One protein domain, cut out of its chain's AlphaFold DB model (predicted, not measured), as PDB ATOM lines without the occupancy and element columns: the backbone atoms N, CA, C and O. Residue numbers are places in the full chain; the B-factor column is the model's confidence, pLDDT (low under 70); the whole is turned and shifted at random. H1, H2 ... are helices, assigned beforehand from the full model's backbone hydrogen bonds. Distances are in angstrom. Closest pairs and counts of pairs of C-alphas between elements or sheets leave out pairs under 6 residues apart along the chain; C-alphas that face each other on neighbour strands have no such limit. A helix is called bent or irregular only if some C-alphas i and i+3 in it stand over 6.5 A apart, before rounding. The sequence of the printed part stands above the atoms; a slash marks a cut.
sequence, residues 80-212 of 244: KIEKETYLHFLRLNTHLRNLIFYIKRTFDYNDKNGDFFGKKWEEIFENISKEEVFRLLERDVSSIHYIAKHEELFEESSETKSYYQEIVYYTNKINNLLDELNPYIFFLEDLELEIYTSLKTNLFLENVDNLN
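What this domain is: This is residues 80 to 212 of the 244 residues of an uncharacterized protein of Halanaerobium saccharolyticum subsp. saccharolyticum DSM 6643 (UniProt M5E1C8). One long helix, H1, runs the length of a four-helix bundle; H3 and H4 pack on it from two sides, and H5 folds back after H4 to bridge H4 and H3. The short helix H2 folds back from the end of H1 at residue 113 and meets the short helix H6, which packs on residues 167 to 175 of H4, and a long loop, residues 149 to 162, arches outside H1 from H3 to H4. The printed part has 133 residues, with six named helices in the order H1 to H6 and no named strand, an all helix class. It is compact, with a radius of gyration of the C-alphas of 15.2 A, and spans 50 by 33 by 22 A, only just elongated.

How they stand to each other: H1, residues 80 to 113, touches H2, residues 116 to 124, with its residues 106 to 110 alone; the closest C-alphas, of Asn 110 and Phe 117, are 6.5 A apart. With residues 86 to 100 alone H1 touches H3, residues 130 to 148, at a shallow tilt of 28 degrees, opposite ways; the closest C-alphas, of Leu 90 and Ala 148, are 5.6 A apart. H4, residues 163 to 187, touches H1 at a shallow tilt of 23 degrees, opposite ways; the closest C-alphas, of Leu 99 and Ile 167, are 5.6 A apart. H3 and H4 are apart. H5, residues 190 to 200, forms a helical hairpin with H4 at a steep tilt of 42 degrees; the closest C-alphas, of Ile 185 and Leu 193, are 6.9 A apart. H5 also touches residues 140 to 147 of H3, the closest C-alphas, of Asp 140 and Ile 195, being 6.3 A apart. H6, residues 203 to 211, touches H4, with the closest C-alphas, of Thr 171 and Leu 205, 6.2 A apart, and H2, with those of Ile 124 and Asn 207 7.1 A apart. Every O i to N i+4 pair is within hydrogen-bond range in H2, H3 and H5; the counts are 29 of 30 in H1, 17 of 21 in H4 and 2 of 5 in H6, where 3 of 6 O i to N i+3 pairs are.

Where its parts are: H1 begins at C-alpha 80 (156.479, 237.198, 156.396) and is 49.5 A long. H3 is 26.5 A long. H4 begins at C-alpha 163 (120.371, 231.978, 154.077), is 35.6 A long and has a kink of 47 degrees near residue 181. H4 and H6 are irregular: C-alphas 183 and 186 are 7.7 A apart, and 206 and 209 are 7.3 A. H6 ends at C-alpha 211 (122.445, 227.509, 143.333).

The domain as a whole: The two C-alphas farthest apart, of Lys 80 and Gly 114, are 50.1 A apart. The printed part has no cut. The link from H3 to H4 is long; the others are tight. Mean pLDDT of the printed part is 73.4; 45 residues are under 70, among them residues 109 to 118 and 143 to 162.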
ATOM      1  N   LYS A  80     157.558 236.377 156.958       86.75
ATOM      2  CA  LYS A  80     156.479 237.198 156.396       86.75
ATOM      3  C   LYS A  80     155.434 236.343 155.671       86.75
ATOM      4  O   LYS A  80     154.247 236.539 155.913       86.75
ATOM      5  N   ILE A  81     155.871 235.416 154.819       85.94
ATOM      6  CA  ILE A  81     154.985 234.517 154.068       85.94
ATOM      7  C   ILE A  81     154.223 233.595 155.017       85.94
ATOM      8  O   ILE A  81     153.016 233.462 154.869       85.94
ATOM      9  N   GLU A  82     154.886 233.011 156.017       84.06
ATOM     10  CA  GLU A  82     154.250 232.177 157.044       84.06
ATOM     11  C   GLU A  82     153.145 232.959 157.764       84.06
ATOM     12  O   GLU A  82     152.029 232.473 157.920       84.06
ATOM     13  N   LYS A  83     153.413 234.218 158.137       85.38
ATOM     14  CA  LYS A  83     152.407 235.073 158.776       85.38
ATOM     15  C   LYS A  83     151.239 235.408 157.845       85.38
ATOM     16  O   LYS A  83     150.094 235.402 158.291       85.38
ATOM     17  N   GLU A  84     151.512 235.750 156.588       85.19
ATOM     18  CA  GLU A  84     150.462 236.039 155.606       85.19
ATOM     19  C   GLU A  84     149.609 234.793 155.357       85.19
ATOM     20  O   GLU A  84     148.392 234.861 155.503       85.19
ATOM     21  N   THR A  85     150.231 233.647 155.102       85.25
ATOM     22  CA  THR A  85     149.577 232.345 154.896       85.25
ATOM     23  C   THR A  85     148.694 231.971 156.086       85.25
ATOM     24  O   THR A  85     147.505 231.706 155.912       85.25
ATOM     25  N   TYR A  86     149.221 232.079 157.309       83.56
ATOM     26  CA  TYR A  86     148.462 231.847 158.538       83.56
ATOM     27  C   TYR A  86     147.199 232.716 158.626       83.56
ATOM     28  O   TYR A  86     146.123 232.224 158.966       83.56
ATOM     29  N   LEU A  87     147.290 234.007 158.277       84.25
ATOM     30  CA  LEU A  87     146.127 234.901 158.274       84.25
ATOM     31  C   LEU A  87     145.075 234.495 157.232       84.25
ATOM     32  O   LEU A  87     143.881 234.652 157.491       84.25
ATOM     33  N   HIS A  88     145.490 233.975 156.075       85.12
ATOM     34  CA  HIS A  88     144.553 233.472 155.067       85.12
ATOM     35  C   HIS A  88     143.851 232.207 155.569       85.12
ATOM     36  O   HIS A  88     142.627 232.135 155.481       85.12
ATOM     37  N   PHE A  89     144.575 231.270 156.188       82.56
ATOM     38  CA  PHE A  89     143.969 230.084 156.806       82.56
ATOM     39  C   PHE A  89     143.015 230.433 157.952       82.56
ATOM     40  O   PHE A  89     141.939 229.846 158.046       82.56
ATOM     41  N   LEU A  90     143.340 231.433 158.777       81.62
ATOM     42  CA  LEU A  90     142.432 231.932 159.815       81.62
ATOM     43  C   LEU A  90     141.104 232.421 159.207       81.62
ATOM     44  O   LEU A  90     140.030 232.013 159.649       81.62
ATOM     45  N   ARG A  91     141.166 233.261 158.167       83.62
ATOM     46  CA  ARG A  91     139.968 233.770 157.473       83.62
ATOM     47  C   ARG A  91     139.179 232.652 156.802       83.62
ATOM     48  O   ARG A  91     137.953 232.629 156.868       83.62
ATOM     49  N   LEU A  92     139.886 231.711 156.189       85.12
ATOM     50  CA  LEU A  92     139.300 230.565 155.513       85.12
ATOM     51  C   LEU A  92     138.570 229.646 156.513       85.12
ATOM     52  O   LEU A  92     137.450 229.225 156.230       85.12
ATOM     53  N   ASN A  93     139.106 229.448 157.724       81.56
ATOM     54  CA  ASN A  93     138.405 228.769 158.822       81.56
ATOM     55  C   ASN A  93     137.085 229.464 159.187       81.56
ATOM     56  O   ASN A  93     136.049 228.811 159.312       81.56
ATOM     57  N   THR A  94     137.120 230.790 159.361       80.25
ATOM     58  CA  THR A  94     135.932 231.589 159.687       80.25
ATOM     59  C   THR A  94     134.865 231.451 158.606       80.25
ATOM     60  O   THR A  94     133.713 231.142 158.911       80.25
ATOM     61  N   HIS A  95     135.234 231.618 157.336       83.75
ATOM     62  CA  HIS A  95     134.268 231.541 156.245       83.75
ATOM     63  C   HIS A  95     133.719 230.128 156.037       83.75
ATOM     64  O   HIS A  95     132.525 229.993 155.785       83.75
ATOM     65  N   LEU A  96     134.526 229.078 156.221       82.06
ATOM     66  CA  LEU A  96     134.038 227.696 156.179       82.06
ATOM     67  C   LEU A  96     133.072 227.386 157.323       82.06
ATOM     68  O   LEU A  96     132.034 226.768 157.098       82.06
ATOM     69  N   ARG A  97     133.356 227.850 158.544       80.12
ATOM     70  CA  ARG A  97     132.436 227.696 159.681       80.12
ATOM     71  C   ARG A  97     131.105 228.398 159.435       80.12
ATOM     72  O   ARG A  97     130.056 227.795 159.666       80.12
ATOM     73  N   ASN A  98     131.145 229.627 158.924       80.44
ATOM     74  CA  ASN A  98     129.938 230.369 158.569       80.44
ATOM     75  C   ASN A  98     129.168 229.660 157.451       80.44
ATOM     76  O   ASN A  98     127.962 229.466 157.570       80.44
ATOM     77  N   LEU A  99     129.859 229.188 156.410       82.38
ATOM     78  CA  LEU A  99     129.254 228.409 155.335       82.38
ATOM     79  C   LEU A  99     128.517 227.176 155.881       82.38
ATOM     80  O   LEU A  99     127.331 227.007 155.606       82.38
ATOM     81  N   ILE A 100     129.169 226.360 156.721       79.44
ATOM     82  CA  ILE A 100     128.537 225.195 157.365       79.44
ATOM     83  C   ILE A 100     127.312 225.618 158.179       79.44
ATOM     84  O   ILE A 100     126.266 224.974 158.092       79.44
ATOM     85  N   PHE A 101     127.419 226.695 158.962       80.62
ATOM     86  CA  PHE A 101     126.313 227.215 159.761       80.62
ATOM     87  C   PHE A 101     125.098 227.576 158.894       80.62
ATOM     88  O   PHE A 101     123.978 227.168 159.214       80.62
ATOM     89  N   TYR A 102     125.303 228.276 157.776       78.62
ATOM     90  CA  TYR A 102     124.214 228.649 156.872       78.62
ATOM     91  C   TYR A 102     123.645 227.463 156.096       78.62
ATOM     92  O   TYR A 102     122.428 227.400 155.917       78.62
ATOM     93  N   ILE A 103     124.469 226.485 155.707       78.12
ATOM     94  CA  ILE A 103     123.981 225.236 155.105       78.12
ATOM     95  C   ILE A 103     123.085 224.489 156.109       78.12
ATOM     96  O   ILE A 103     121.958 224.137 155.761       78.12
ATOM     97  N   LYS A 104     123.520 224.325 157.372       78.12
ATOM     98  CA  LYS A 104     122.714 223.690 158.439       78.12
ATOM     99  C   LYS A 104     121.384 224.411 158.644       78.12
ATOM    100  O   LYS A 104     120.329 223.790 158.571       78.12
ATOM    101  N   ARG A 105     121.419 225.739 158.802       76.12
ATOM    102  CA  ARG A 105     120.207 226.562 158.956       76.12
ATOM    103  C   ARG A 105     119.254 226.456 157.772       76.12
ATOM    104  O   ARG A 105     118.042 226.488 157.968       76.12
ATOM    105  N   THR A 106     119.786 226.341 156.558       74.00
ATOM    106  CA  THR A 106     118.972 226.204 155.348       74.00
ATOM    107  C   THR A 106     118.239 224.865 155.333       74.00
ATOM    108  O   THR A 106     117.047 224.840 155.032       74.00
ATOM    109  N   PHE A 107     118.890 223.764 155.718       71.62
ATOM    110  CA  PHE A 107     118.214 222.470 155.858       71.62
ATOM    111  C   PHE A 107     117.182 222.466 156.992       71.62
ATOM    112  O   PHE A 107     116.027 222.130 156.741       71.62
ATOM    113  N   ASP A 108     117.537 222.965 158.180       71.75
ATOM    114  CA  ASP A 108     116.616 223.052 159.326       71.75
ATOM    115  C   ASP A 108     115.358 223.889 159.021       71.75
ATOM    116  O   ASP A 108     114.285 223.665 159.593       71.75
ATOM    117  N   TYR A 109     115.489 224.901 158.156       67.19
ATOM    118  CA  TYR A 109     114.377 225.744 157.718       67.19
ATOM    119  C   TYR A 109     113.499 225.055 156.662       67.19
ATOM    120  O   TYR A 109     112.276 225.186 156.725       67.19
ATOM    121  N   ASN A 110     114.090 224.314 155.716       64.25
ATOM    122  CA  ASN A 110     113.337 223.586 154.685       64.25
ATOM    123  C   ASN A 110     112.600 222.365 155.251       64.25
ATOM    124  O   ASN A 110     111.447 222.149 154.889       64.25
ATOM    125  N   ASP A 111     113.175 221.649 156.221       62.34
ATOM    126  CA  ASP A 111     112.489 220.539 156.908       62.34
ATOM    127  C   ASP A 111     111.178 220.988 157.579       62.34
ATOM    128  O   ASP A 111     110.240 220.206 157.737       62.34
ATOM    129  N   LYS A 112     111.085 222.272 157.949       60.69
ATOM    130  CA  LYS A 112     109.899 222.864 158.583       60.69
ATOM    131  C   LYS A 112     108.899 223.465 157.593       60.69
ATOM    132  O   LYS A 112     107.719 223.535 157.927       60.69
ATOM    133  N   ASN A 113     109.347 223.905 156.412       57.44
ATOM    134  CA  ASN A 113     108.555 224.736 155.489       57.44
ATOM    135  C   ASN A 113     108.391 224.151 154.072       57.44
ATOM    136  O   ASN A 113     107.788 224.797 153.215       57.44
ATOM    137  N   GLY A 114     108.881 222.933 153.832       57.44
ATOM    138  CA  GLY A 114     108.826 222.251 152.541       57.44
ATOM    139  C   GLY A 114     110.210 222.104 151.905       57.44
ATOM    140  O   GLY A 114     111.053 222.992 151.989       57.44
ATOM    141  N   ASP A 115     110.430 220.968 151.247       65.38
ATOM    142  CA  ASP A 115     111.754 220.491 150.824       65.38
ATOM    143  C   ASP A 115     112.262 221.114 149.505       65.38
ATOM    144  O   ASP A 115     112.668 220.423 148.572       65.38
ATOM    145  N   PHE A 116     112.186 222.442 149.373       64.88
ATOM    146  CA  PHE A 116     112.639 223.128 148.158       64.88
ATOM    147  C   PHE A 116     114.157 223.000 147.973       64.88
ATOM    148  O   PHE A 116     114.633 222.669 146.889       64.88
ATOM    149  N   PHE A 117     114.929 223.221 149.040       66.44
ATOM    150  CA  PHE A 117     116.382 223.087 148.960       66.44
ATOM    151  C   PHE A 117     116.861 221.653 148.867       66.44
ATOM    152  O   PHE A 117     117.850 221.434 148.187       66.44
ATOM    153  N   GLY A 118     116.213 220.685 149.527       66.75
ATOM    154  CA  GLY A 118     116.639 219.293 149.412       66.75
ATOM    155  C   GLY A 118     116.510 218.791 147.983       66.75
ATOM    156  O   GLY A 118     117.462 218.209 147.480       66.75
ATOM    157  N   LYS A 119     115.427 219.143 147.281       70.56
ATOM    158  CA  LYS A 119     115.288 218.842 145.847       70.56
ATOM    159  C   LYS A 119     116.371 219.501 145.001       70.56
ATOM    160  O   LYS A 119     117.040 218.821 144.235       70.56
ATOM    161  N   LYS A 120     116.601 220.804 145.183       69.31
ATOM    162  CA  LYS A 120     117.644 221.525 144.436       69.31
ATOM    163  C   LYS A 120     119.054 221.008 144.754       69.31
ATOM    164  O   LYS A 120     119.934 221.007 143.903       69.31
ATOM    165  N   TRP A 121     119.275 220.563 145.987       69.00
ATOM    166  CA  TRP A 121     120.512 219.924 146.415       69.00
ATOM    167  C   TRP A 121     120.712 218.578 145.722       69.00
ATOM    168  O   TRP A 121     121.795 218.325 145.207       69.00
ATOM    169  N   GLU A 122     119.679 217.736 145.682       72.06
ATOM    170  CA  GLU A 122     119.702 216.455 144.970       72.06
ATOM    171  C   GLU A 122     119.932 216.637 143.464       72.06
ATOM    172  O   GLU A 122     120.682 215.863 142.876       72.06
ATOM    173  N   GLU A 123     119.354 217.682 142.865       71.62
ATOM    174  CA  GLU A 123     119.558 218.045 141.454       71.62
ATOM    175  C   GLU A 123     120.997 218.489 141.150       71.62
ATOM    176  O   GLU A 123     121.520 218.187 140.082       71.62
ATOM    177  N   ILE A 124     121.647 219.222 142.058       67.62
ATOM    178  CA  ILE A 124     122.984 219.795 141.814       67.62
ATOM    179  C   ILE A 124     124.103 218.827 142.197       67.62
ATOM    180  O   ILE A 124     125.132 218.771 141.528       67.62
ATOM    181  N   PHE A 125     123.925 218.079 143.282       64.94
ATOM    182  CA  PHE A 125     124.968 217.243 143.871       64.94
ATOM    183  C   PHE A 125     124.777 215.757 143.578       64.94
ATOM    184  O   PHE A 125     125.270 214.948 144.359       64.94
ATOM    185  N   GLU A 126     124.059 215.409 142.496       60.97
ATOM    186  CA  GLU A 126     123.728 214.043 142.060       60.97
ATOM    187  C   GLU A 126     124.701 212.988 142.632       60.97
ATOM    188  O   GLU A 126     125.851 212.881 142.202       60.97
ATOM    189  N   ASN A 127     124.223 212.186 143.595       62.62
ATOM    190  CA  ASN A 127     124.947 211.112 144.308       62.62
ATOM    191  C   ASN A 127     125.820 211.489 145.526       62.62
ATOM    192  O   ASN A 127     126.431 210.587 146.100       62.62
ATOM    193  N   ILE A 128     125.848 212.741 145.988       64.94
ATOM    194  CA  ILE A 128     126.543 213.130 147.229       64.94
ATOM    195  C   ILE A 128     125.522 213.389 148.339       64.94
ATOM    196  O   ILE A 128     124.692 214.300 148.266       64.94
ATOM    197  N   SER A 129     125.596 212.591 149.406       71.12
ATOM    198  CA  SER A 129     124.709 212.756 150.564       71.12
ATOM    199  C   SER A 129     125.001 214.053 151.330       71.12
ATOM    200  O   SER A 129     126.148 214.504 151.418       71.12
ATOM    201  N   LYS A 130     123.969 214.646 151.947       72.38
ATOM    202  CA  LYS A 130     124.110 215.844 152.800       72.38
ATOM    203  C   LYS A 130     125.134 215.597 153.915       72.38
ATOM    204  O   LYS A 130     125.985 216.440 154.194       72.38
ATOM    205  N   GLU A 131     125.093 214.407 154.510       75.62
ATOM    206  CA  GLU A 131     125.994 213.955 155.571       75.62
ATOM    207  C   GLU A 131     127.448 213.854 155.108       75.62
ATOM    208  O   GLU A 131     128.363 213.988 155.916       75.62
ATOM    209  N   GLU A 132     127.686 213.561 153.834       71.06
ATOM    210  CA  GLU A 132     129.028 213.491 153.264       71.06
ATOM    211  C   GLU A 132     129.610 214.887 153.037       71.06
ATOM    212  O   GLU A 132     130.740 215.135 153.454       71.06
ATOM    213  N   VAL A 133     128.818 215.836 152.526       69.50
ATOM    214  CA  VAL A 133     129.251 217.241 152.410       69.50
ATOM    215  C   VAL A 133     129.532 217.851 153.781       69.50
ATOM    216  O   VAL A 133     130.578 218.473 153.970       69.50
ATOM    217  N   PHE A 134     128.659 217.629 154.770       74.44
ATOM    218  CA  PHE A 134     128.923 218.094 156.132       74.44
ATOM    219  C   PHE A 134     130.183 217.468 156.721       74.44
ATOM    220  O   PHE A 134     130.995 218.193 157.286       74.44
ATOM    221  N   ARG A 135     130.392 216.156 156.545       76.31
ATOM    222  CA  ARG A 135     131.608 215.484 157.023       76.31
ATOM    223  C   ARG A 135     132.874 216.051 156.388       76.31
ATOM    224  O   ARG A 135     133.849 216.260 157.104       76.31
ATOM    225  N   LEU A 136     132.870 216.314 155.080       70.75
ATOM    226  CA  LEU A 136     134.017 216.896 154.377       70.75
ATOM    227  C   LEU A 136     134.308 218.322 154.859       70.75
ATOM    228  O   LEU A 136     135.444 218.629 155.212       70.75
ATOM    229  N   LEU A 137     133.280 219.169 154.959       70.81
ATOM    230  CA  LEU A 137     133.440 220.546 155.428       70.81
ATOM    231  C   LEU A 137     133.860 220.612 156.907       70.81
ATOM    232  O   LEU A 137     134.726 221.407 157.265       70.81
ATOM    233  N   GLU A 138     133.293 219.770 157.777       76.56
ATOM    234  CA  GLU A 138     133.667 219.703 159.197       76.56
ATOM    235  C   GLU A 138     135.084 219.163 159.401       76.56
ATOM    236  O   GLU A 138     135.805 219.654 160.278       76.56
ATOM    237  N   ARG A 139     135.511 218.191 158.582       76.06
ATOM    238  CA  ARG A 139     136.898 217.717 158.556       76.06
ATOM    239  C   ARG A 139     137.835 218.864 158.198       76.06
ATOM    240  O   ARG A 139     138.776 219.115 158.946       76.06
ATOM    241  N   ASP A 140     137.553 219.578 157.114       72.81
ATOM    242  CA  ASP A 140     138.415 220.657 156.636       72.81
ATOM    243  C   ASP A 140     138.480 221.796 157.677       72.81
ATOM    244  O   ASP A 140     139.574 222.218 158.049       72.81
ATOM    245  N   VAL A 141     137.349 222.196 158.280       74.81
ATOM    246  CA  VAL A 141     137.310 223.145 159.416       74.81
ATOM    247  C   VAL A 141     138.141 222.672 160.606       74.81
ATOM    248  O   VAL A 141     138.848 223.469 161.221       74.81
ATOM    249  N   SER A 142     138.062 221.390 160.962       70.88
ATOM    250  CA  SER A 142     138.824 220.836 162.087       70.88
ATOM    251  C   SER A 142     140.328 220.890 161.818       70.88
ATOM    252  O   SER A 142     141.097 221.299 162.692       70.88
ATOM    253  N   SER A 143     140.742 220.553 160.595       66.38
ATOM    254  CA  SER A 143     142.137 220.620 160.153       66.38
ATOM    255  C   SER A 143     142.664 222.057 160.140       66.38
ATOM    256  O   SER A 143     143.767 222.316 160.620       66.38
ATOM    257  N   ILE A 144     141.864 223.027 159.687       66.38
ATOM    258  CA  ILE A 144     142.269 224.439 159.699       66.38
ATOM    259  C   ILE A 144     142.293 224.995 161.124       66.38
ATOM    260  O   ILE A 144     143.199 225.744 161.483       66.38
ATOM    261  N   HIS A 145     141.338 224.617 161.974       65.69
ATOM    262  CA  HIS A 145     141.325 225.024 163.378       65.69
ATOM    263  C   HIS A 145     142.581 224.547 164.124       65.69
ATOM    264  O   HIS A 145     143.130 225.285 164.946       65.69
ATOM    265  N   TYR A 146     143.068 223.346 163.798       62.75
ATOM    266  CA  TYR A 146     144.326 222.819 164.323       62.75
ATOM    267  C   TYR A 146     145.536 223.693 163.947       62.75
ATOM    268  O   TYR A 146     146.397 223.944 164.792       62.75
ATOM    269  N   ILE A 147     145.570 224.214 162.715       61.47
ATOM    270  CA  ILE A 147     146.612 225.135 162.228       61.47
ATOM    271  C   ILE A 147     146.463 226.522 162.870       61.47
ATOM    272  O   ILE A 147     147.441 227.129 163.305       61.47
ATOM    273  N   ALA A 148     145.229 227.010 162.988       59.75
ATOM    274  CA  ALA A 148     144.926 228.375 163.399       59.75
ATOM    275  C   ALA A 148     145.052 228.641 164.916       59.75
ATOM    276  O   ALA A 148     145.087 229.806 165.299       59.75
ATOM    277  N   LYS A 149     145.138 227.610 165.778       58.09
ATOM    278  CA  LYS A 149     145.393 227.687 167.243       58.09
ATOM    279  C   LYS A 149     144.792 228.916 167.969       58.09
ATOM    280  O   LYS A 149     145.517 229.649 168.636       58.09
ATOM    281  N   HIS A 150     143.461 229.033 167.921       45.72
ATOM    282  CA  HIS A 150     142.599 230.074 168.526       45.72
ATOM    283  C   HIS A 150     142.396 231.348 167.692       45.72
ATOM    284  O   HIS A 150     143.322 232.116 167.486       45.72
ATOM    285  N   GLU A 151     141.153 231.598 167.269       45.69
ATOM    286  CA  GLU A 151     140.190 232.575 167.817       45.69
ATOM    287  C   GLU A 151     138.911 232.442 166.962       45.69
ATOM    288  O   GLU A 151     138.992 232.279 165.744       45.69
ATOM    289  N   GLU A 152     137.727 232.411 167.574       49.66
ATOM    290  CA  GLU A 152     136.466 232.345 166.825       49.66
ATOM    291  C   GLU A 152     136.025 233.763 166.467       49.66
ATOM    292  O   GLU A 152     135.450 234.475 167.284       49.66
ATOM    293  N   LEU A 153     136.297 234.180 165.234       46.72
ATOM    294  CA  LEU A 153     135.674 235.369 164.664       46.72
ATOM    295  C   LEU A 153     134.384 234.923 163.978       46.72
ATOM    296  O   LEU A 153     134.421 234.450 162.846       46.72
ATOM    297  N   PHE A 154     133.258 235.021 164.682       49.03
ATOM    298  CA  PHE A 154     131.944 234.960 164.048       49.03
ATOM    299  C   PHE A 154     131.619 236.355 163.511       49.03
ATOM    300  O   PHE A 154     131.506 237.310 164.278       49.03
ATOM    301  N   GLU A 155     131.479 236.483 162.194       53.66
ATOM    302  CA  GLU A 155     130.811 237.646 161.610       53.66
ATOM    303  C   GLU A 155     129.301 237.448 161.784       53.66
ATOM    304  O   GLU A 155     128.711 236.543 161.194       53.66
ATOM    305  N   GLU A 156     128.677 238.270 162.630       45.28
ATOM    306  CA  GLU A 156     127.218 238.369 162.711       45.28
ATOM    307  C   GLU A 156     126.683 238.813 161.341       45.28
ATOM    308  O   GLU A 156     126.965 239.921 160.878       45.28
ATOM    309  N   SER A 157     125.923 237.948 160.660       50.28
ATOM    310  CA  SER A 157     125.245 238.346 159.424       50.28
ATOM    311  C   SER A 157     124.241 239.452 159.694       50.28
ATOM    312  O   SER A 157     123.443 239.361 160.627       50.28
ATOM    313  N   SER A 158     124.200 240.430 158.793       47.62
ATOM    314  CA  SER A 158     123.108 241.393 158.708       47.62
ATOM    315  C   SER A 158     121.767 240.667 158.543       47.62
ATOM    316  O   SER A 158     121.627 239.864 157.621       47.62
ATOM    317  N   GLU A 159     120.779 241.002 159.376       48.41
ATOM    318  CA  GLU A 159     119.421 240.419 159.460       48.41
ATOM    319  C   GLU A 159     118.589 240.446 158.154       48.41
ATOM    320  O   GLU A 159     117.427 240.049 158.137       48.41
ATOM    321  N   THR A 160     119.149 240.922 157.043       47.62
ATOM    322  CA  THR A 160     118.439 241.237 155.799       47.62
ATOM    323  C   THR A 160     118.660 240.242 154.659       47.62
ATOM    324  O   THR A 160     117.945 240.321 153.661       47.62
ATOM    325  N   LYS A 161     119.608 239.302 154.771       56.09
ATOM    326  CA  LYS A 161     119.924 238.341 153.700       56.09
ATOM    327  C   LYS A 161     119.244 236.990 153.906       56.09
ATOM    328  O   LYS A 161     119.158 236.472 155.016       56.09
ATOM    329  N   SER A 162     118.787 236.391 152.806       69.50
ATOM    330  CA  SER A 162     118.332 234.996 152.806       69.50
ATOM    331  C   SER A 162     119.517 234.061 153.073       69.50
ATOM    332  O   SER A 162     120.614 234.315 152.577       69.50
ATOM    333  N   TYR A 163     119.308 232.951 153.792       71.12
ATOM    334  CA  TYR A 163     120.371 231.978 154.077       71.12
ATOM    335  C   TYR A 163     121.084 231.471 152.806       71.12
ATOM    336  O   TYR A 163     122.290 231.243 152.834       71.12
ATOM    337  N   TYR A 164     120.388 231.401 151.665       71.69
ATOM    338  CA  TYR A 164     120.996 231.077 150.367       71.69
ATOM    339  C   TYR A 164     122.024 232.108 149.901       71.69
ATOM    340  O   TYR A 164     123.085 231.750 149.395       71.69
ATOM    341  N   GLN A 165     121.721 233.394 150.076       73.25
ATOM    342  CA  GLN A 165     122.623 234.479 149.689       73.25
ATOM    343  C   GLN A 165     123.883 234.470 150.555       73.25
ATOM    344  O   GLN A 165     124.959 234.793 150.058       73.25
ATOM    345  N   GLU A 166     123.764 234.060 151.819       79.69
ATOM    346  CA  GLU A 166     124.919 233.859 152.697       79.69
ATOM    347  C   GLU A 166     125.776 232.669 152.241       79.69
ATOM    348  O   GLU A 166     126.995 232.801 152.162       79.69
ATOM    349  N   ILE A 167     125.176 231.540 151.839       79.25
ATOM    350  CA  ILE A 167     125.919 230.387 151.288       79.25
ATOM    351  C   ILE A 167     126.750 230.796 150.063       79.25
ATOM    352  O   ILE A 167     127.951 230.519 150.008       79.25
ATOM    353  N   VAL A 168     126.135 231.493 149.102       79.56
ATOM    354  CA  VAL A 168     126.827 231.987 147.899       79.56
ATOM    355  C   VAL A 168     127.916 232.996 148.274       79.56
ATOM    356  O   VAL A 168     129.036 232.931 147.768       79.56
ATOM    357  N   TYR A 169     127.622 233.914 149.197       83.38
ATOM    358  CA  TYR A 169     128.579 234.914 149.662       83.38
ATOM    359  C   TYR A 169     129.830 234.280 150.285       83.38
ATOM    360  O   TYR A 169     130.946 234.610 149.875       83.38
ATOM    361  N   TYR A 170     129.667 233.355 151.235       82.25
ATOM    362  CA  TYR A 170     130.804 232.715 151.899       82.25
ATOM    363  C   TYR A 170     131.577 231.786 150.966       82.25
ATOM    364  O   TYR A 170     132.802 231.744 151.053       82.25
ATOM    365  N   THR A 171     130.908 231.121 150.024       83.12
ATOM    366  CA  THR A 171     131.588 230.311 149.000       83.12
ATOM    367  C   THR A 171     132.490 231.173 148.119       83.12
ATOM    368  O   THR A 171     133.669 230.867 147.964       83.12
ATOM    369  N   ASN A 172     131.999 232.322 147.649       85.00
ATOM    370  CA  ASN A 172     132.816 233.268 146.887       85.00
ATOM    371  C   ASN A 172     133.993 233.816 147.699       85.00
ATOM    372  O   ASN A 172     135.091 233.997 147.174       85.00
ATOM    373  N   LYS A 173     133.801 234.072 148.999       86.88
ATOM    374  CA  LYS A 173     134.898 234.478 149.890       86.88
ATOM    375  C   LYS A 173     135.957 233.387 150.040       86.88
ATOM    376  O   LYS A 173     137.139 233.714 150.026       86.88
ATOM    377  N   ILE A 174     135.549 232.123 150.145       86.62
ATOM    378  CA  ILE A 174     136.467 230.979 150.203       86.62
ATOM    379  C   ILE A 174     137.241 230.850 148.888       86.62
ATOM    380  O   ILE A 174     138.465 230.792 148.933       86.62
ATOM    381  N   ASN A 175     136.566 230.890 147.736       86.00
ATOM    382  CA  ASN A 175     137.219 230.794 146.425       86.00
ATOM    383  C   ASN A 175     138.240 231.922 146.212       86.00
ATOM    384  O   ASN A 175     139.387 231.652 145.866       86.00
ATOM    385  N   ASN A 176     137.882 233.167 146.546       88.31
ATOM    386  CA  ASN A 176     138.822 234.289 146.477       88.31
ATOM    387  C   ASN A 176     140.048 234.083 147.383       88.31
ATOM    388  O   ASN A 176     141.167 234.380 146.976       88.31
ATOM    389  N   LEU A 177     139.868 233.551 148.598       87.25
ATOM    390  CA  LEU A 177     140.994 233.247 149.487       87.25
ATOM    391  C   LEU A 177     141.872 232.107 148.956       87.25
ATOM    392  O   LEU A 177     143.087 232.146 149.141       87.25
ATOM    393  N   LEU A 178     141.289 231.102 148.296       88.12
ATOM    394  CA  LEU A 178     142.051 230.041 147.632       88.12
ATOM    395  C   LEU A 178     142.882 230.601 146.465       88.12
ATOM    396  O   LEU A 178     144.035 230.202 146.283       88.12
ATOM    397  N   ASP A 179     142.347 231.560 145.714       88.38
ATOM    398  CA  ASP A 179     143.090 232.248 144.655       88.38
ATOM    399  C   ASP A 179     144.212 233.132 145.221       88.38
ATOM    400  O   ASP A 179     145.329 233.121 144.699       88.38
ATOM    401  N   GLU A 180     143.963 233.829 146.334       88.50
ATOM    402  CA  GLU A 180     144.982 234.596 147.068       88.50
ATOM    403  C   GLU A 180     146.083 233.700 147.663       88.50
ATOM    404  O   GLU A 180     147.232 234.134 147.770       88.50
ATOM    405  N   LEU A 181     145.769 232.443 148.005       87.00
ATOM    406  CA  LEU A 181     146.726 231.443 148.494       87.00
ATOM    407  C   LEU A 181     147.568 230.800 147.382       87.00
ATOM    408  O   LEU A 181     148.664 230.306 147.651       87.00
ATOM    409  N   ASN A 182     147.106 230.827 146.130       87.62
ATOM    410  CA  ASN A 182     147.764 230.172 144.995       87.62
ATOM    411  C   ASN A 182     149.250 230.579 144.797       87.62
ATOM    412  O   ASN A 182     150.084 229.700 144.567       87.62
ATOM    413  N   PRO A 183     149.655 231.860 144.944       87.75
ATOM    414  CA  PRO A 183     151.063 232.262 144.866       87.75
ATOM    415  C   PRO A 183     151.946 231.680 145.982       87.75
ATOM    416  O   PRO A 183     153.170 231.650 145.837       87.75
ATOM    417  N   TYR A 184     151.346 231.235 147.088       85.94
ATOM    418  CA  TYR A 184     152.048 230.742 148.272       85.94
ATOM    419  C   TYR A 184     152.131 229.215 148.347       85.94
ATOM    420  O   TYR A 184     152.751 228.713 149.277       85.94
ATOM    421  N   ILE A 185     151.601 228.475 147.362       85.00
ATOM    422  CA  ILE A 185     151.553 226.996 147.359       85.00
ATOM    423  C   ILE A 185     152.904 226.351 147.689       85.00
ATOM    424  O   ILE A 185     152.965 225.414 148.475       85.00
ATOM    425  N   PHE A 186     154.004 226.869 147.133       82.62
ATOM    426  CA  PHE A 186     155.351 226.328 147.368       82.62
ATOM    427  C   PHE A 186     155.879 226.531 148.795       82.62
ATOM    428  O   PHE A 186     156.912 225.968 149.148       82.62
ATOM    429  N   PHE A 187     155.216 227.374 149.583       82.75
ATOM    430  CA  PHE A 187     155.581 227.696 150.959       82.75
ATOM    431  C   PHE A 187     154.640 227.059 151.985       82.75
ATOM    432  O   PHE A 187     154.907 227.206 153.175       82.75
ATOM    433  N   LEU A 188     153.580 226.378 151.535       83.00
ATOM    434  CA  LEU A 188     152.635 225.693 152.408       83.00
ATOM    435  C   LEU A 188     153.276 224.457 153.043       83.00
ATOM    436  O   LEU A 188     154.016 223.721 152.386       83.00
ATOM    437  N   GLU A 189     152.965 224.218 154.313       84.06
ATOM    438  CA  GLU A 189     153.272 222.950 154.976       84.06
ATOM    439  C   GLU A 189     152.387 221.814 154.427       84.06
ATOM    440  O   GLU A 189     151.332 222.057 153.839       84.06
ATOM    441  N   ASP A 190     152.782 220.555 154.638       81.00
ATOM    442  CA  ASP A 190     152.084 219.388 154.069       81.00
ATOM    443  C   ASP A 190     150.576 219.377 154.391       81.00
ATOM    444  O   ASP A 190     149.747 219.119 153.518       81.00
ATOM    445  N   LEU A 191     150.212 219.725 155.631       76.69
ATOM    446  CA  LEU A 191     148.817 219.798 156.077       76.69
ATOM    447  C   LEU A 191     148.059 220.976 155.438       76.69
ATOM    448  O   LEU A 191     146.892 220.848 155.076       76.69
ATOM    449  N   GLU A 192     148.713 222.130 155.291       80.62
ATOM    450  CA  GLU A 192     148.141 223.313 154.636       80.62
ATOM    451  C   GLU A 192     147.863 223.035 153.154       80.62
ATOM    452  O   GLU A 192     146.813 223.409 152.629       80.62
ATOM    453  N   LEU A 193     148.785 222.332 152.493       85.56
ATOM    454  CA  LEU A 193     148.659 221.913 151.105       85.56
ATOM    455  C   LEU A 193     147.538 220.879 150.916       85.56
ATOM    456  O   LEU A 193     146.794 220.957 149.935       85.56
ATOM    457  N   GLU A 194     147.396 219.935 151.849       82.25
ATOM    458  CA  GLU A 194     146.299 218.962 151.852       82.25
ATOM    459  C   GLU A 194     144.939 219.669 151.928       82.25
ATOM    460  O   GLU A 194     144.061 219.410 151.104       82.25
ATOM    461  N   ILE A 195     144.786 220.621 152.855       79.00
ATOM    462  CA  ILE A 195     143.559 221.417 153.007       79.00
ATOM    463  C   ILE A 195     143.288 222.245 151.751       79.00
ATOM    464  O   ILE A 195     142.167 222.239 151.243       79.00
ATOM    465  N   TYR A 196     144.304 222.944 151.238       85.31
ATOM    466  CA  TYR A 196     144.189 223.736 150.015       85.31
ATOM    467  C   TYR A 196     143.673 222.885 148.853       85.31
ATOM    468  O   TYR A 196     142.736 223.272 148.156       85.31
ATOM    469  N   THR A 197     144.263 221.703 148.671       83.31
ATOM    470  CA  THR A 197     143.893 220.781 147.596       83.31
ATOM    471  C   THR A 197     142.479 220.249 147.804       83.31
ATOM    472  O   THR A 197     141.682 220.316 146.873       83.31
ATOM    473  N   SER A 198     142.140 219.810 149.023       81.00
ATOM    474  CA  SER A 198     140.796 219.338 149.387       81.00
ATOM    475  C   SER A 198     139.728 220.361 149.017       81.00
ATOM    476  O   SER A 198     138.786 220.033 148.298       81.00
ATOM    477  N   LEU A 199     139.915 221.616 149.437       81.38
ATOM    478  CA  LEU A 199     138.967 222.697 149.181       81.38
ATOM    479  C   LEU A 199     138.887 223.053 147.701       81.38
ATOM    480  O   LEU A 199     137.791 223.212 147.177       81.38
ATOM    481  N   LYS A 200     140.019 223.119 146.996       81.62
ATOM    482  CA  LYS A 200     140.027 223.427 145.561       81.62
ATOM    483  C   LYS A 200     139.329 222.360 144.720       81.62
ATOM    484  O   LYS A 200     138.751 222.691 143.699       81.62
ATOM    485  N   THR A 201     139.383 221.102 145.155       78.81
ATOM    486  CA  THR A 201     138.681 219.976 144.518       78.81
ATOM    487  C   THR A 201     137.295 219.715 145.107       78.81
ATOM    488  O   THR A 201     136.667 218.700 144.802       78.81
ATOM    489  N   ASN A 202     136.828 220.572 146.021       75.44
ATOM    490  CA  ASN A 202     135.565 220.347 146.698       75.44
ATOM    491  C   ASN A 202     134.412 220.645 145.737       75.44
ATOM    492  O   ASN A 202     134.102 221.804 145.456       75.44
ATOM    493  N   LEU A 203     133.736 219.580 145.304       64.06
ATOM    494  CA  LEU A 203     132.571 219.628 144.417       64.06
ATOM    495  C   LEU A 203     131.472 220.572 144.923       64.06
ATOM    496  O   LEU A 203     130.727 221.121 144.116       64.06
ATOM    497  N   PHE A 204     131.368 220.794 146.239       67.25
ATOM    498  CA  PHE A 204     130.466 221.799 146.790       67.25
ATOM    499  C   PHE A 204     130.810 223.205 146.288       67.25
ATOM    500  O   PHE A 204     129.954 223.886 145.730       67.25
ATOM    501  N   LEU A 205     132.067 223.625 146.436       73.19
ATOM    502  CA  LEU A 205     132.510 224.973 146.074       73.19
ATOM    503  C   LEU A 205     132.461 225.212 144.560       73.19
ATOM    504  O   LEU A 205     132.174 226.329 144.140       73.19
ATOM    505  N   GLU A 206     132.677 224.166 143.760       70.62
ATOM    506  CA  GLU A 206     132.579 224.225 142.297       70.62
ATOM    507  C   GLU A 206     131.139 224.412 141.796       70.62
ATOM    508  O   GLU A 206     130.923 225.007 140.743       70.62
ATOM    509  N   ASN A 207     130.142 223.925 142.542       68.50
ATOM    510  CA  ASN A 207     128.748 223.891 142.090       68.50
ATOM    511  C   ASN A 207     127.827 224.894 142.801       68.50
ATOM    512  O   ASN A 207     126.656 225.005 142.436       68.50
ATOM    513  N   VAL A 208     128.314 225.656 143.787       71.25
ATOM    514  CA  VAL A 208     127.486 226.649 144.499       71.25
ATOM    515  C   VAL A 208     126.955 227.743 143.575       71.25
ATOM    516  O   VAL A 208     125.840 228.216 143.790       71.25
ATOM    517  N   ASP A 209     127.669 228.116 142.516       68.44
ATOM    518  CA  ASP A 209     127.166 229.115 141.566       68.44
ATOM    519  C   ASP A 209     125.891 228.645 140.842       68.44
ATOM    520  O   ASP A 209     125.008 229.455 140.545       68.44
ATOM    521  N   ASN A 210     125.706 227.328 140.687       67.62
ATOM    522  CA  ASN A 210     124.481 226.734 140.141       67.62
ATOM    523  C   ASN A 210     123.281 226.881 141.099       67.62
ATOM    524  O   ASN A 210     122.124 226.814 140.679       67.62
ATOM    525  N   LEU A 211     123.514 227.171 142.387       62.66
ATOM    526  CA  LEU A 211     122.445 227.509 143.333       62.66
ATOM    527  C   LEU A 211     121.846 228.896 143.059       62.66
ATOM    528  O   LEU A 211     120.673 229.116 143.377       62.66
ATOM    529  N   ASN A 212     122.611 229.806 142.448       56.28
ATOM    530  CA  ASN A 212     122.266 231.219 142.283       56.28
ATOM    531  C   ASN A 212     121.312 231.487 141.099       56.28
ATOM    532  O   ASN A 212     120.690 232.544 141.027       56.28
TER     533      ASN A 212